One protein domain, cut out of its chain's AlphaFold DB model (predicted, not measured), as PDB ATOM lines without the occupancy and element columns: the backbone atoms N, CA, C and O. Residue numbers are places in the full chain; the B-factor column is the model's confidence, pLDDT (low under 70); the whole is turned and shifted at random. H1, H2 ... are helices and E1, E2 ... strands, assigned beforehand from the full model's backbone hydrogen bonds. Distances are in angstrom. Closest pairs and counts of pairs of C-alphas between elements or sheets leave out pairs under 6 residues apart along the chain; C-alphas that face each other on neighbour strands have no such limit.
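This is residues 4 to 50 and 71 to 127 of the 195 residues of an uncharacterized protein of Desulfobacteraceae bacterium (UniProt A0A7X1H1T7). The printed part is a long, thin rod with helices toward one end and a narrow, strongly twisted ribbon of three strands toward the other. A helical hairpin of H3 and H4, with H2 side by side with H4, makes a small helical cluster; residues 4 to 13 of H1 stick out at the helical end, and E1 and E3 bend near their last residues. The 104 printed residues hold four named helices and three named strands, in the order H1 H2 E1 E2 H3 H4 E3; the sheet has the order E1, E2, E3 and is antiparallel, and the class is mixed, helices and strands. The whole is extended, with a radius of gyration of the C-alphas of 22.7 A and spans of 84 by 25 by 16 A.

H1, residues 4 to 18, begins at C-alpha 4 at (-55.646, 25.151, -1.341) and is 21.3 A long. H2 is residues 21 to 28. E1, residues 32 to 50, is 45.5 A long, bends by 70 degrees at residue 47 and ends at C-alpha 50 at (1.035, 63.843, 50.247). E2, residues 71 to 78, is 21.1 A long. H3 is residues 84 to 94, 15.1 A, and H4 is residues 97 to 110, 19.8 A. E3, residues 113 to 127, is 32.1 A long, bends by 88 degrees at residue 123 and ends at C-alpha 127 at (-1.674, 60.000, 39.456).

H1 and H2 meet only through their link. H1 is close to but not clearly touching H3, the closest C-alphas being those of Ser 17 and Glu 90, 6.7 A apart. H2 touches H4 at a shallow tilt of 15 degrees, the same way, closest at the C-alphas of Ser 23 and Val 104, 4.8 A. H2 also touches H3 at a shallow tilt of 29 degrees, opposite ways, closest at the C-alphas of Ser 22 and Arg 84, 6.3 A. E1 and E2 are antiparallel, with N 34 and O 76 within hydrogen-bond range at 2.9 A. E2 and E3 are antiparallel too, with N 75 and O 115 at 2.8 A. The hairpin H3 and H4 touches through residues 97 to 101 of H4 alone, closest at the C-alphas of Met 91 and Gly 97, 4.1 A, at a shallow tilt of 33 degrees, only just short of steep. H4 only grazes the sheet, with its residues 107 to 110. In H1, H2, H3 and H4 every O i to N i+4 pair is within hydrogen-bond range.

The C-alphas farthest apart, those of Lys 4 and Phe 50, are 85.9 A apart. Residues 51 to 70 are not printed, and C-alphas 50 and 71 are 24.7 A apart across the cut. Of the links that are printed whole, each is tight. The mean pLDDT of the printed part is 81.1, with residues 14 to 20 and 94 to 95 under 70.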
ATOM      1  N   LYS A   4     -56.415  24.244  -0.476       80.31
ATOM      2  CA  LYS A   4     -55.646  25.151  -1.341       80.31
ATOM      3  C   LYS A   4     -55.323  26.488  -0.658       80.31
ATOM      4  O   LYS A   4     -54.205  26.971  -0.781       80.31
ATOM      5  N   ILE A   5     -56.270  27.044   0.098       81.38
ATOM      6  CA  ILE A   5     -56.099  28.304   0.841       81.38
ATOM      7  C   ILE A   5     -55.109  28.096   1.993       81.38
ATOM      8  O   ILE A   5     -54.216  28.915   2.189       81.38
ATOM      9  N   ALA A   6     -55.206  26.963   2.697       80.81
ATOM     10  CA  ALA A   6     -54.276  26.616   3.773       80.81
ATOM     11  C   ALA A   6     -52.828  26.453   3.271       80.81
ATOM     12  O   ALA A   6     -51.900  26.940   3.912       80.81
ATOM     13  N   ARG A   7     -52.623  25.830   2.099       82.75
ATOM     14  CA  ARG A   7     -51.287  25.689   1.492       82.75
ATOM     15  C   ARG A   7     -50.670  27.026   1.093       82.75
ATOM     16  O   ARG A   7     -49.497  27.243   1.368       82.75
ATOM     17  N   ILE A   8     -51.443  27.919   0.476       83.81
ATOM     18  CA  ILE A   8     -50.949  29.252   0.094       83.81
ATOM     19  C   ILE A   8     -50.568  30.045   1.345       83.81
ATOM     20  O   ILE A   8     -49.486  30.622   1.392       83.81
ATOM     21  N   PHE A   9     -51.409  30.009   2.382       80.75
ATOM     22  CA  PHE A   9     -51.127  30.690   3.641       80.75
ATOM     23  C   PHE A   9     -49.841  30.171   4.294       80.75
ATOM     24  O   PHE A   9     -49.017  30.961   4.738       80.75
ATOM     25  N   PHE A  10     -49.622  28.854   4.284       78.12
ATOM     26  CA  PHE A  10     -48.415  28.241   4.837       78.12
ATOM     27  C   PHE A  10     -47.146  28.599   4.048       78.12
ATOM     28  O   PHE A  10     -46.111  28.864   4.648       78.12
ATOM     29  N   ILE A  11     -47.222  28.657   2.713       78.62
ATOM     30  CA  ILE A  11     -46.094  29.056   1.854       78.62
ATOM     31  C   ILE A  11     -45.737  30.530   2.075       78.62
ATOM     32  O   ILE A  11     -44.559  30.858   2.190       78.62
ATOM     33  N   VAL A  12     -46.739  31.408   2.170       73.69
ATOM     34  CA  VAL A  12     -46.522  32.832   2.468       73.69
ATOM     35  C   VAL A  12     -45.932  32.999   3.865       73.69
ATOM     36  O   VAL A  12     -44.973  33.747   4.024       73.69
ATOM     37  N   LEU A  13     -46.440  32.266   4.857       70.69
ATOM     38  CA  LEU A  13     -45.906  32.297   6.215       70.69
ATOM     39  C   LEU A  13     -44.438  31.852   6.241       70.69
ATOM     40  O   LEU A  13     -43.610  32.553   6.800       70.69
ATOM     41  N   LEU A  14     -44.095  30.753   5.563       67.62
ATOM     42  CA  LEU A  14     -42.711  30.287   5.427       67.62
ATOM     43  C   LEU A  14     -41.815  31.312   4.727       67.62
ATOM     44  O   LEU A  14     -40.718  31.577   5.205       67.62
ATOM     45  N   ALA A  15     -42.270  31.908   3.623       67.19
ATOM     46  CA  ALA A  15     -41.500  32.918   2.900       67.19
ATOM     47  C   ALA A  15     -41.236  34.165   3.763       67.19
ATOM     48  O   ALA A  15     -40.128  34.701   3.752       67.19
ATOM     49  N   VAL A  16     -42.229  34.590   4.550       64.56
ATOM     50  CA  VAL A  16     -42.104  35.709   5.491       64.56
ATOM     51  C   VAL A  16     -41.157  35.354   6.643       64.56
ATOM     52  O   VAL A  16     -40.269  36.150   6.946       64.56
ATOM     53  N   SER A  17     -41.251  34.145   7.201       62.66
ATOM     54  CA  SER A  17     -40.338  33.661   8.248       62.66
ATOM     55  C   SER A  17     -38.889  33.512   7.766       62.66
ATOM     56  O   SER A  17     -37.956  33.710   8.531       62.66
ATOM     57  N   ILE A  18     -38.665  33.186   6.488       63.09
ATOM     58  CA  ILE A  18     -37.313  33.109   5.904       63.09
ATOM     59  C   ILE A  18     -36.735  34.515   5.652       63.09
ATOM     60  O   ILE A  18     -35.520  34.695   5.653       63.09
ATOM     61  N   SER A  19     -37.589  35.525   5.456       65.44
ATOM     62  CA  SER A  19     -37.166  36.898   5.145       65.44
ATOM     63  C   SER A  19     -36.701  37.730   6.354       65.44
ATOM     64  O   SER A  19     -36.191  38.833   6.159       65.44
ATOM     65  N   GLY A  20     -36.821  37.204   7.581       67.56
ATOM     66  CA  GLY A  20     -36.282  37.819   8.798       67.56
ATOM     67  C   GLY A  20     -37.005  39.106   9.200       67.56
ATOM     68  O   GLY A  20     -36.497  40.222   9.029       67.56
ATOM     69  N   CYS A  21     -38.217  38.969   9.746       79.50
ATOM     70  CA  CYS A  21     -39.054  40.108  10.137       79.50
ATOM     71  C   CYS A  21     -38.366  41.021  11.167       79.50
ATOM     72  O   CYS A  21     -38.512  42.247  11.111       79.50
ATOM     73  N   SER A  22     -37.581  40.451  12.088       81.44
ATOM     74  CA  SER A  22     -36.843  41.210  13.101       81.44
ATOM     75  C   SER A  22     -35.713  42.030  12.475       81.44
ATOM     76  O   SER A  22     -35.523  43.203  12.819       81.44
ATOM     77  N   SER A  23     -35.005  41.461  11.493       81.06
ATOM     78  CA  SER A  23     -33.968  42.168  10.735       81.06
ATOM     79  C   SER A  23     -34.526  43.375   9.985       81.06
ATOM     80  O   SER A  23     -33.942  44.459  10.047       81.06
ATOM     81  N   ILE A  24     -35.680  43.235   9.324       83.38
ATOM     82  CA  ILE A  24     -36.328  44.336   8.591       83.38
ATOM     83  C   ILE A  24     -36.759  45.447   9.554       83.38
ATOM     84  O   ILE A  24     -36.443  46.618   9.326       83.38
ATOM     85  N   LEU A  25     -37.418  45.092  10.663       83.69
ATOM     86  CA  LEU A  25     -37.856  46.056  11.679       83.69
ATOM     87  C   LEU A  25     -36.676  46.796  12.318       83.69
ATOM     88  O   LEU A  25     -36.742  48.005  12.540       83.69
ATOM     89  N   THR A  26     -35.577  46.087  12.572       84.94
ATOM     90  CA  THR A  26     -34.340  46.681  13.089       84.94
ATOM     91  C   THR A  26     -33.707  47.610  12.048       84.94
ATOM     92  O   THR A  26     -33.300  48.724  12.377       84.94
ATOM     93  N   ARG A  27     -33.692  47.223  10.764       84.25
ATOM     94  CA  ARG A  27     -33.145  48.044   9.673       84.25
ATOM     95  C   ARG A  27     -33.956  49.313   9.419       84.25
ATOM     96  O   ARG A  27     -33.346  50.349   9.161       84.25
ATOM     97  N   MET A  28     -35.281  49.264   9.516       87.06
ATOM     98  CA  MET A  28     -36.158  50.432   9.339       87.06
ATOM     99  C   MET A  28     -36.248  51.324  10.583       87.06
ATOM    100  O   MET A  28     -36.652  52.479  10.476       87.06
ATOM    101  N   GLY A  29     -35.860  50.823  11.760       86.06
ATOM    102  CA  GLY A  29     -35.834  51.623  12.982       86.06
ATOM    103  C   GLY A  29     -34.886  52.830  12.881       86.06
ATOM    104  O   GLY A  29     -33.843  52.731  12.226       86.06
ATOM    105  N   PRO A  30     -35.207  53.968  13.526       88.75
ATOM    106  CA  PRO A  30     -34.293  55.094  13.628       88.75
ATOM    107  C   PRO A  30     -33.044  54.710  14.429       88.75
ATOM    108  O   PRO A  30     -33.051  53.755  15.209       88.75
ATOM    109  N   LEU A  31     -31.972  55.471  14.218       89.19
ATOM    110  CA  LEU A  31     -30.813  55.448  15.103       89.19
ATOM    111  C   LEU A  31     -31.211  56.083  16.435       89.19
ATOM    112  O   LEU A  31     -31.841  57.139  16.455       89.19
ATOM    113  N   GLU A  32     -30.841  55.445  17.537       89.25
ATOM    114  CA  GLU A  32     -30.988  56.027  18.864       89.25
ATOM    115  C   GLU A  32     -29.641  56.607  19.290       89.25
ATOM    116  O   GLU A  32     -28.598  55.966  19.158       89.25
ATOM    117  N   SER A  33     -29.676  57.849  19.763       87.50
ATOM    118  CA  SER A  33     -28.509  58.599  20.210       87.50
ATOM    119  C   SER A  33     -28.343  58.501  21.719       87.50
ATOM    120  O   SER A  33     -29.286  58.790  22.463       87.50
ATOM    121  N   LYS A  34     -27.136  58.173  22.178       86.94
ATOM    122  CA  LYS A  34     -26.756  58.234  23.588       86.94
ATOM    123  C   LYS A  34     -25.404  58.914  23.745       86.94
ATOM    124  O   LYS A  34     -24.520  58.782  22.904       86.94
ATOM    125  N   LEU A  35     -25.269  59.658  24.837       84.94
ATOM    126  CA  LEU A  35     -23.995  60.213  25.267       84.94
ATOM    127  C   LEU A  35     -23.313  59.190  26.163       84.94
ATOM    128  O   LEU A  35     -23.851  58.833  27.213       84.94
ATOM    129  N   GLU A  36     -22.135  58.746  25.757       84.50
ATOM    130  CA  GLU A  36     -21.306  57.826  26.525       84.50
ATOM    131  C   GLU A  36     -19.974  58.500  26.878       84.50
ATOM    132  O   GLU A  36     -19.534  59.458  26.232       84.50
ATOM    133  N   ASN A  37     -19.358  58.040  27.965       82.38
ATOM    134  CA  ASN A  37     -17.990  58.428  28.286       82.38
ATOM    135  C   ASN A  37     -17.069  57.619  27.370       82.38
ATOM    136  O   ASN A  37     -17.113  56.391  27.395       82.38
ATOM    137  N   GLY A  38     -16.291  58.319  26.554       77.00
ATOM    138  CA  GLY A  38     -15.236  57.748  25.737       77.00
ATOM    139  C   GLY A  38     -13.952  57.573  26.536       77.00
ATOM    140  O   GLY A  38     -13.966  57.169  27.699       77.00
ATOM    141  N   GLU A  39     -12.831  57.872  25.890       80.12
ATOM    142  CA  GLU A  39     -11.511  57.671  26.469       80.12
ATOM    143  C   GLU A  39     -11.248  58.616  27.652       80.12
ATOM    144  O   GLU A  39     -11.618  59.797  27.646       80.12
ATOM    145  N   VAL A  40     -10.606  58.067  28.682       81.81
ATOM    146  CA  VAL A  40     -10.123  58.814  29.842       81.81
ATOM    147  C   VAL A  40      -8.654  59.125  29.610       81.81
ATOM    148  O   VAL A  40      -7.847  58.223  29.398       81.81
ATOM    149  N   SER A  41      -8.308  60.402  29.665       82.00
ATOM    150  CA  SER A  41      -6.954  60.897  29.443       82.00
ATOM    151  C   SER A  41      -6.476  61.740  30.621       82.00
ATOM    152  O   SER A  41      -7.268  62.249  31.414       82.00
ATOM    153  N   VAL A  42      -5.157  61.845  30.757       84.62
ATOM    154  CA  VAL A  42      -4.517  62.637  31.808       84.62
ATOM    155  C   VAL A  42      -4.324  64.060  31.290       84.62
ATOM    156  O   VAL A  42      -3.724  64.256  30.235       84.62
ATOM    157  N   GLY A  43      -4.871  65.029  32.019       81.44
ATOM    158  CA  GLY A  43      -4.762  66.454  31.737       81.44
ATOM    159  C   GLY A  43      -3.559  67.114  32.398       81.44
ATOM    160  O   GLY A  43      -2.525  66.488  32.636       81.44
ATOM    161  N   GLU A  44      -3.700  68.404  32.689       82.56
ATOM    162  CA  GLU A  44      -2.629  69.213  33.264       82.56
ATOM    163  C   GLU A  44      -2.360  68.875  34.733       82.56
ATOM    164  O   GLU A  44      -3.220  68.372  35.469       82.56
ATOM    165  N   PHE A  45      -1.137  69.179  35.170       84.38
ATOM    166  CA  PHE A  45      -0.769  69.100  36.575       84.38
ATOM    167  C   PHE A  45      -1.672  70.020  37.399       84.38
ATOM    168  O   PHE A  45      -1.783  71.210  37.118       84.38
ATOM    169  N   SER A  46      -2.282  69.463  38.445       83.56
ATOM    170  CA  SER A  46      -3.190  70.216  39.307       83.56
ATOM    171  C   SER A  46      -2.635  70.366  40.718       83.56
ATOM    172  O   SER A  46      -2.543  71.481  41.226       83.56
ATOM    173  N   LYS A  47      -2.266  69.258  41.374       83.25
ATOM    174  CA  LYS A  47      -1.860  69.283  42.786       83.25
ATOM    175  C   LYS A  47      -0.985  68.103  43.174       83.25
ATOM    176  O   LYS A  47      -0.983  67.073  42.509       83.25
ATOM    177  N   TYR A  48      -0.305  68.213  44.310       82.25
ATOM    178  CA  TYR A  48       0.386  67.085  44.931       82.25
ATOM    179  C   TYR A  48      -0.499  66.410  45.979       82.25
ATOM    180  O   TYR A  48      -1.134  67.066  46.804       82.25
ATOM    181  N   LYS A  49      -0.512  65.076  45.977       83.56
ATOM    182  CA  LYS A  49      -1.022  64.276  47.088       83.56
ATOM    183  C   LYS A  49       0.142  63.883  47.979       83.56
ATOM    184  O   LYS A  49       1.083  63.249  47.513       83.56
ATOM    185  N   PHE A  50       0.044  64.225  49.254       81.50
ATOM    186  CA  PHE A  50       1.035  63.843  50.247       81.50
ATOM    187  C   PHE A  50       0.629  62.530  50.910       81.50
ATOM    188  O   PHE A  50      -0.541  62.313  51.236       81.50
ATOM    189  N   ILE A  71     -12.144  63.478  30.583       84.62
ATOM    190  CA  ILE A  71     -13.036  62.499  29.957       84.62
ATOM    191  C   ILE A  71     -13.531  63.050  28.627       84.62
ATOM    192  O   ILE A  71     -14.095  64.145  28.548       84.62
ATOM    193  N   GLU A  72     -13.365  62.260  27.573       84.69
ATOM    194  CA  GLU A  72     -13.989  62.533  26.288       84.69
ATOM    195  C   GLU A  72     -15.466  62.133  26.315       84.69
ATOM    196  O   GLU A  72     -15.823  61.022  26.704       84.69
ATOM    197  N   LYS A  73     -16.361  63.033  25.905       84.81
ATOM    198  CA  LYS A  73     -17.765  62.685  25.673       84.81
ATOM    199  C   LYS A  73     -17.931  62.265  24.222       84.81
ATOM    200  O   LYS A  73     -17.688  63.060  23.313       84.81
ATOM    201  N   VAL A  74     -18.391  61.035  24.023       87.56
ATOM    202  CA  VAL A  74     -18.653  60.476  22.698       87.56
ATOM    203  C   VAL A  74     -20.155  60.355  22.512       87.56
ATOM    204  O   VAL A  74     -20.889  59.871  23.376       87.56
ATOM    205  N   HIS A  75     -20.624  60.830  21.370       86.50
ATOM    206  CA  HIS A  75     -21.995  60.652  20.950       86.50
ATOM    207  C   HIS A  75     -22.099  59.361  20.143       86.50
ATOM    208  O   HIS A  75     -21.633  59.287  19.006       86.50
ATOM    209  N   VAL A  76     -22.723  58.344  20.730       88.06
ATOM    210  CA  VAL A  76     -22.916  57.040  20.099       88.06
ATOM    211  C   VAL A  76     -24.321  56.984  19.518       88.06
ATOM    212  O   VAL A  76     -25.317  57.133  20.226       88.06
ATOM    213  N   MET A  77     -24.410  56.783  18.208       88.69
ATOM    214  CA  MET A  77     -25.663  56.520  17.509       88.69
ATOM    215  C   MET A  77     -25.693  55.054  17.095       88.69
ATOM    216  O   MET A  77     -24.802  54.604  16.381       88.69
ATOM    217  N   GLN A  78     -26.706  54.302  17.522       91.62
ATOM    218  CA  GLN A  78     -26.824  52.884  17.180       91.62
ATOM    219  C   GLN A  78     -28.289  52.476  16.998       91.62
ATOM    220  O   GLN A  78     -29.188  53.007  17.652       91.62
ATOM    221  N   LYS A  79     -28.555  51.517  16.103       90.31
ATOM    222  CA  LYS A  79     -29.860  50.848  16.037       90.31
ATOM    223  C   LYS A  79     -29.988  49.845  17.179       90.31
ATOM    224  O   LYS A  79     -29.044  49.116  17.480       90.31
ATOM    225  N   TYR A  80     -31.182  49.759  17.754       88.19
ATOM    226  CA  TYR A  80     -31.514  48.736  18.741       88.19
ATOM    227  C   TYR A  80     -32.310  47.589  18.119       88.19
ATOM    228  O   TYR A  80     -33.117  47.814  17.213       88.19
ATOM    229  N   PRO A  81     -32.124  46.359  18.626       86.44
ATOM    230  CA  PRO A  81     -32.819  45.189  18.118       86.44
ATOM    231  C   PRO A  81     -34.320  45.305  18.390       86.44
ATOM    232  O   PRO A  81     -34.751  45.402  19.541       86.44
ATOM    233  N   ARG A  82     -35.122  45.250  17.327       84.56
ATOM    234  CA  ARG A  82     -36.590  45.315  17.375       84.56
ATOM    235  C   ARG A  82     -37.183  44.050  16.794       84.56
ATOM    236  O   ARG A  82     -36.577  43.441  15.934       84.56
ATOM    237  N   GLY A  83     -38.376  43.669  17.247       80.19
ATOM    238  CA  GLY A  83     -39.032  42.457  16.745       80.19
ATOM    239  C   GLY A  83     -38.503  41.157  17.355       80.19
ATOM    240  O   GLY A  83     -38.789  40.087  16.830       80.19
ATOM    241  N   ARG A  84     -37.808  41.218  18.504       79.56
ATOM    242  CA  ARG A  84     -37.296  40.034  19.225       79.56
ATOM    243  C   ARG A  84     -38.360  38.953  19.451       79.56
ATOM    244  O   ARG A  84     -38.034  37.779  19.409       79.56
ATOM    245  N   VAL A  85     -39.624  39.329  19.660       80.25
ATOM    246  CA  VAL A  85     -40.738  38.375  19.838       80.25
ATOM    247  C   VAL A  85     -40.907  37.459  18.618       80.25
ATOM    248  O   VAL A  85     -41.143  36.266  18.789       80.25
ATOM    249  N   PHE A  86     -40.720  37.983  17.402       74.38
ATOM    250  CA  PHE A  86     -40.781  37.190  16.171       74.38
ATOM    251  C   PHE A  86     -39.604  36.218  16.070       74.38
ATOM    252  O   PHE A  86     -39.813  35.054  15.754       74.38
ATOM    253  N   VAL A  87     -38.404  36.650  16.472       77.44
ATOM    254  CA  VAL A  87     -37.211  35.787  16.552       77.44
ATOM    255  C   VAL A  87     -37.453  34.582  17.461       77.44
ATOM    256  O   VAL A  87     -37.158  33.454  17.080       77.44
ATOM    257  N   TRP A  88     -38.019  34.796  18.655       80.75
ATOM    258  CA  TRP A  88     -38.328  33.709  19.591       80.75
ATOM    259  C   TRP A  88     -39.362  32.731  19.020       80.75
ATOM    260  O   TRP A  88     -39.194  31.518  19.142       80.75
ATOM    261  N   ALA A  89     -40.408  33.249  18.370       76.81
ATOM    262  CA  ALA A  89     -41.431  32.425  17.734       76.81
ATOM    263  C   ALA A  89     -40.864  31.600  16.563       76.81
ATOM    264  O   ALA A  89     -41.124  30.402  16.469       76.81
ATOM    265  N   GLU A  90     -40.040  32.205  15.704       71.94
ATOM    266  CA  GLU A  90     -39.382  31.530  14.578       71.94
ATOM    267  C   GLU A  90     -38.345  30.499  15.040       71.94
ATOM    268  O   GLU A  90     -38.211  29.435  14.432       71.94
ATOM    269  N   MET A  91     -37.634  30.780  16.133       77.19
ATOM    270  CA  MET A  91     -36.666  29.859  16.725       77.19
ATOM    271  C   MET A  91     -37.349  28.601  17.283       77.19
ATOM    272  O   MET A  91     -36.850  27.503  17.051       77.19
ATOM    273  N   LEU A  92     -38.504  28.739  17.946       76.38
ATOM    274  CA  LEU A  92     -39.275  27.607  18.482       76.38
ATOM    275  C   LEU A  92     -39.981  26.779  17.399       76.38
ATOM    276  O   LEU A  92     -40.080  25.563  17.537       76.38
ATOM    277  N   LEU A  93     -40.493  27.420  16.345       70.88
ATOM    278  CA  LEU A  93     -41.311  26.746  15.332       70.88
ATOM    279  C   LEU A  93     -40.499  26.174  14.165       70.88
ATOM    280  O   LEU A  93     -40.861  25.128  13.631       70.88
ATOM    281  N   PHE A  94     -39.423  26.851  13.750       68.12
ATOM    282  CA  PHE A  94     -38.714  26.535  12.503       68.12
ATOM    283  C   PHE A  94     -37.184  26.481  12.646       68.12
ATOM    284  O   PHE A  94     -36.506  26.147  11.679       68.12
ATOM    285  N   GLY A  95     -36.613  26.833  13.806       68.81
ATOM    286  CA  GLY A  95     -35.157  26.885  14.034       68.81
ATOM    287  C   GLY A  95     -34.415  28.006  13.283       68.81
ATOM    288  O   GLY A  95     -33.251  28.277  13.568       68.81
ATOM    289  N   LEU A  96     -35.090  28.704  12.363       70.50
ATOM    290  CA  LEU A  96     -34.534  29.770  11.520       70.50
ATOM    291  C   LEU A  96     -34.327  31.099  12.263       70.50
ATOM    292  O   LEU A  96     -33.536  31.927  11.814       70.50
ATOM    293  N   GLY A  97     -34.955  31.279  13.430       71.62
ATOM    294  CA  GLY A  97     -34.820  32.500  14.235       71.62
ATOM    295  C   GLY A  97     -33.378  32.808  14.668       71.62
ATOM    296  O   GLY A  97     -33.045  33.960  14.922       71.62
ATOM    297  N   ILE A  98     -32.477  31.818  14.684       78.69
ATOM    298  CA  ILE A  98     -31.052  32.041  14.992       78.69
ATOM    299  C   ILE A  98     -30.384  32.919  13.921       78.69
ATOM    300  O   ILE A  98     -29.601  33.811  14.253       78.69
ATOM    301  N   LEU A  99     -30.716  32.705  12.643       80.25
ATOM    302  CA  LEU A  99     -30.172  33.498  11.537       80.25
ATOM    303  C   LEU A  99     -30.709  34.933  11.570       80.25
ATOM    304  O   LEU A  99     -29.942  35.876  11.385       80.25
ATOM    305  N   ASP A 100     -31.999  35.110  11.872       79.50
ATOM    306  CA  ASP A 100     -32.593  36.444  12.020       79.50
ATOM    307  C   ASP A 100     -31.991  37.189  13.227       79.50
ATOM    308  O   ASP A 100     -31.654  38.367  13.135       79.50
ATOM    309  N   ALA A 101     -31.728  36.493  14.340       82.94
ATOM    310  CA  ALA A 101     -31.038  37.065  15.498       82.94
ATOM    311  C   ALA A 101     -29.612  37.539  15.164       82.94
ATOM    312  O   ALA A 101     -29.217  38.637  15.568       82.94
ATOM    313  N   ALA A 102     -28.847  36.730  14.423       85.38
ATOM    314  CA  ALA A 102     -27.491  37.073  14.003       85.38
ATOM    315  C   ALA A 102     -27.483  38.294  13.068       85.38
ATOM    316  O   ALA A 102     -26.706  39.227  13.270       85.38
ATOM    317  N   ASN A 103     -28.403  38.338  12.100       85.00
ATOM    318  CA  ASN A 103     -28.555  39.474  11.191       85.00
ATOM    319  C   ASN A 103     -28.955  40.757  11.931       85.00
ATOM    320  O   ASN A 103     -28.391  41.821  11.671       85.00
ATOM    321  N   VAL A 104     -29.867  40.672  12.903       87.12
ATOM    322  CA  VAL A 104     -30.242  41.802  13.767       87.12
ATOM    323  C   VAL A 104     -29.035  42.342  14.530       87.12
ATOM    324  O   VAL A 104     -28.834  43.557  14.570       87.12
ATOM    325  N   GLN A 105     -28.211  41.466  15.114       87.50
ATOM    326  CA  GLN A 105     -26.990  41.883  15.808       87.50
ATOM    327  C   GLN A 105     -25.999  42.543  14.851       87.50
ATOM    328  O   GLN A 105     -25.490  43.618  15.162       87.50
ATOM    329  N   ALA A 106     -25.785  41.960  13.670       87.62
ATOM    330  CA  ALA A 106     -24.920  42.530  12.645       87.62
ATOM    331  C   ALA A 106     -25.393  43.927  12.212       87.62
ATOM    332  O   ALA A 106     -24.581  44.841  12.112       87.62
ATOM    333  N   ILE A 107     -26.702  44.137  12.024       86.44
ATOM    334  CA  ILE A 107     -27.267  45.461  11.714       86.44
ATOM    335  C   ILE A 107     -26.994  46.446  12.854       86.44
ATOM    336  O   ILE A 107     -26.577  47.572  12.591       86.44
ATOM    337  N   CYS A 108     -27.209  46.042  14.108       89.12
ATOM    338  CA  CYS A 108     -26.967  46.912  15.259       89.12
ATOM    339  C   CYS A 108     -25.487  47.304  15.346       89.12
ATOM    340  O   CYS A 108     -25.187  48.485  15.507       89.12
ATOM    341  N   ILE A 109     -24.567  46.348  15.199       87.62
ATOM    342  CA  ILE A 109     -23.116  46.585  15.257       87.62
ATOM    343  C   ILE A 109     -22.667  47.467  14.087       87.62
ATOM    344  O   ILE A 109     -22.049  48.503  14.310       87.62
ATOM    345  N   ASN A 110     -23.057  47.128  12.855       89.44
ATOM    346  CA  ASN A 110     -22.670  47.875  11.654       89.44
ATOM    347  C   ASN A 110     -23.297  49.276  11.581       89.44
ATOM    348  O   ASN A 110     -22.828  50.121  10.829       89.44
ATOM    349  N   SER A 111     -24.376  49.526  12.329       87.50
ATOM    350  CA  SER A 111     -25.014  50.845  12.406       87.50
ATOM    351  C   SER A 111     -24.393  51.783  13.436       87.50
ATOM    352  O   SER A 111     -24.837  52.927  13.530       87.50
ATOM    353  N   LYS A 112     -23.434  51.305  14.240       89.00
ATOM    354  CA  LYS A 112     -22.816  52.106  15.294       89.00
ATOM    355  C   LYS A 112     -21.976  53.214  14.661       89.00
ATOM    356  O   LYS A 112     -21.045  52.941  13.910       89.00
ATOM    357  N   ILE A 113     -22.312  54.457  14.980       87.19
ATOM    358  CA  ILE A 113     -21.546  55.644  14.607       87.19
ATOM    359  C   ILE A 113     -21.133  56.328  15.902       87.19
ATOM    360  O   ILE A 113     -21.977  56.637  16.744       87.19
ATOM    361  N   GLU A 114     -19.836  56.558  16.056       86.81
ATOM    362  CA  GLU A 114     -19.256  57.251  17.200       86.81
ATOM    363  C   GLU A 114     -18.756  58.614  16.729       86.81
ATOM    364  O   GLU A 114     -17.937  58.701  15.814       86.81
ATOM    365  N   LEU A 115     -19.293  59.684  17.313       83.88
ATOM    366  CA  LEU A 115     -18.875  61.053  17.028       83.88
ATOM    367  C   LEU A 115     -18.233  61.640  18.289       83.88
ATOM    368  O   LEU A 115     -18.932  61.793  19.298       83.88
ATOM    369  N   PRO A 116     -16.932  61.970  18.265       79.19
ATOM    370  CA  PRO A 116     -16.295  62.648  19.384       79.19
ATOM    371  C   PRO A 116     -16.868  64.066  19.486       79.19
ATOM    372  O   PRO A 116     -16.902  64.796  18.495       79.19
ATOM    373  N   LEU A 117     -17.379  64.451  20.658       79.94
ATOM    374  CA  LEU A 117     -17.949  65.788  20.857       79.94
ATOM    375  C   LEU A 117     -16.902  66.751  21.406       79.94
ATOM    376  O   LEU A 117     -16.540  67.725  20.752       79.94
ATOM    377  N   ALA A 118     -16.464  66.506  22.640       77.69
ATOM    378  CA  ALA A 118     -15.540  67.370  23.357       77.69
ATOM    379  C   ALA A 118     -14.943  66.644  24.565       77.69
ATOM    380  O   ALA A 118     -15.545  65.725  25.133       77.69
ATOM    381  N   LYS A 119     -13.760  67.105  24.959       80.50
ATOM    382  CA  LYS A 119     -13.042  66.667  26.151       80.50
ATOM    383  C   LYS A 119     -13.360  67.615  27.302       80.50
ATOM    384  O   LYS A 119     -13.324  68.827  27.114       80.50
ATOM    385  N   TYR A 120     -13.685  67.061  28.466       77.44
ATOM    386  CA  TYR A 120     -14.022  67.830  29.661       77.44
ATOM    387  C   TYR A 120     -13.134  67.410  30.822       77.44
ATOM    388  O   TYR A 120     -12.961  66.217  31.074       77.44
ATOM    389  N   GLU A 121     -12.622  68.394  31.552       74.19
ATOM    390  CA  GLU A 121     -11.956  68.170  32.831       74.19
ATOM    391  C   GLU A 121     -12.989  67.772  33.886       74.19
ATOM    392  O   GLU A 121     -14.021  68.429  34.060       74.19
ATOM    393  N   THR A 122     -12.729  66.673  34.585       78.06
ATOM    394  CA  THR A 122     -13.536  66.244  35.722       78.06
ATOM    395  C   THR A 122     -12.934  66.768  37.023       78.06
ATOM    396  O   THR A 122     -11.784  67.194  37.092       78.06
ATOM    397  N   ALA A 123     -13.717  66.710  38.101       76.50
ATOM    398  CA  ALA A 123     -13.234  67.029  39.444       76.50
ATOM    399  C   ALA A 123     -12.360  65.913  40.056       76.50
ATOM    400  O   ALA A 123     -11.979  66.002  41.227       76.50
ATOM    401  N   ASN A 124     -12.078  64.846  39.303       81.50
ATOM    402  CA  ASN A 124     -11.244  63.747  39.762       81.50
ATOM    403  C   ASN A 124      -9.784  63.993  39.387       81.50
ATOM    404  O   ASN A 124      -9.461  64.656  38.402       81.50
ATOM    405  N   PHE A 125      -8.894  63.405  40.182       82.50
ATOM    406  CA  PHE A 125      -7.459  63.567  40.025       82.50
ATOM    407  C   PHE A 125      -6.798  62.204  39.871       82.50
ATOM    408  O   PHE A 125      -6.950  61.334  40.736       82.50
ATOM    409  N   LEU A 126      -6.044  62.035  38.790       84.81
ATOM    410  CA  LEU A 126      -5.283  60.826  38.498       84.81
ATOM    411  C   LEU A 126      -3.811  61.040  38.846       84.81
ATOM    412  O   LEU A 126      -3.295  62.154  38.777       84.81
ATOM    413  N   VAL A 127      -3.127  59.968  39.242       86.50
ATOM    414  CA  VAL A 127      -1.674  60.000  39.456       86.50
ATOM    415  C   VAL A 127      -0.996  60.088  38.092       86.50
ATOM    416  O   VAL A 127      -1.235  59.231  37.246       86.50
TER     417      VAL A 127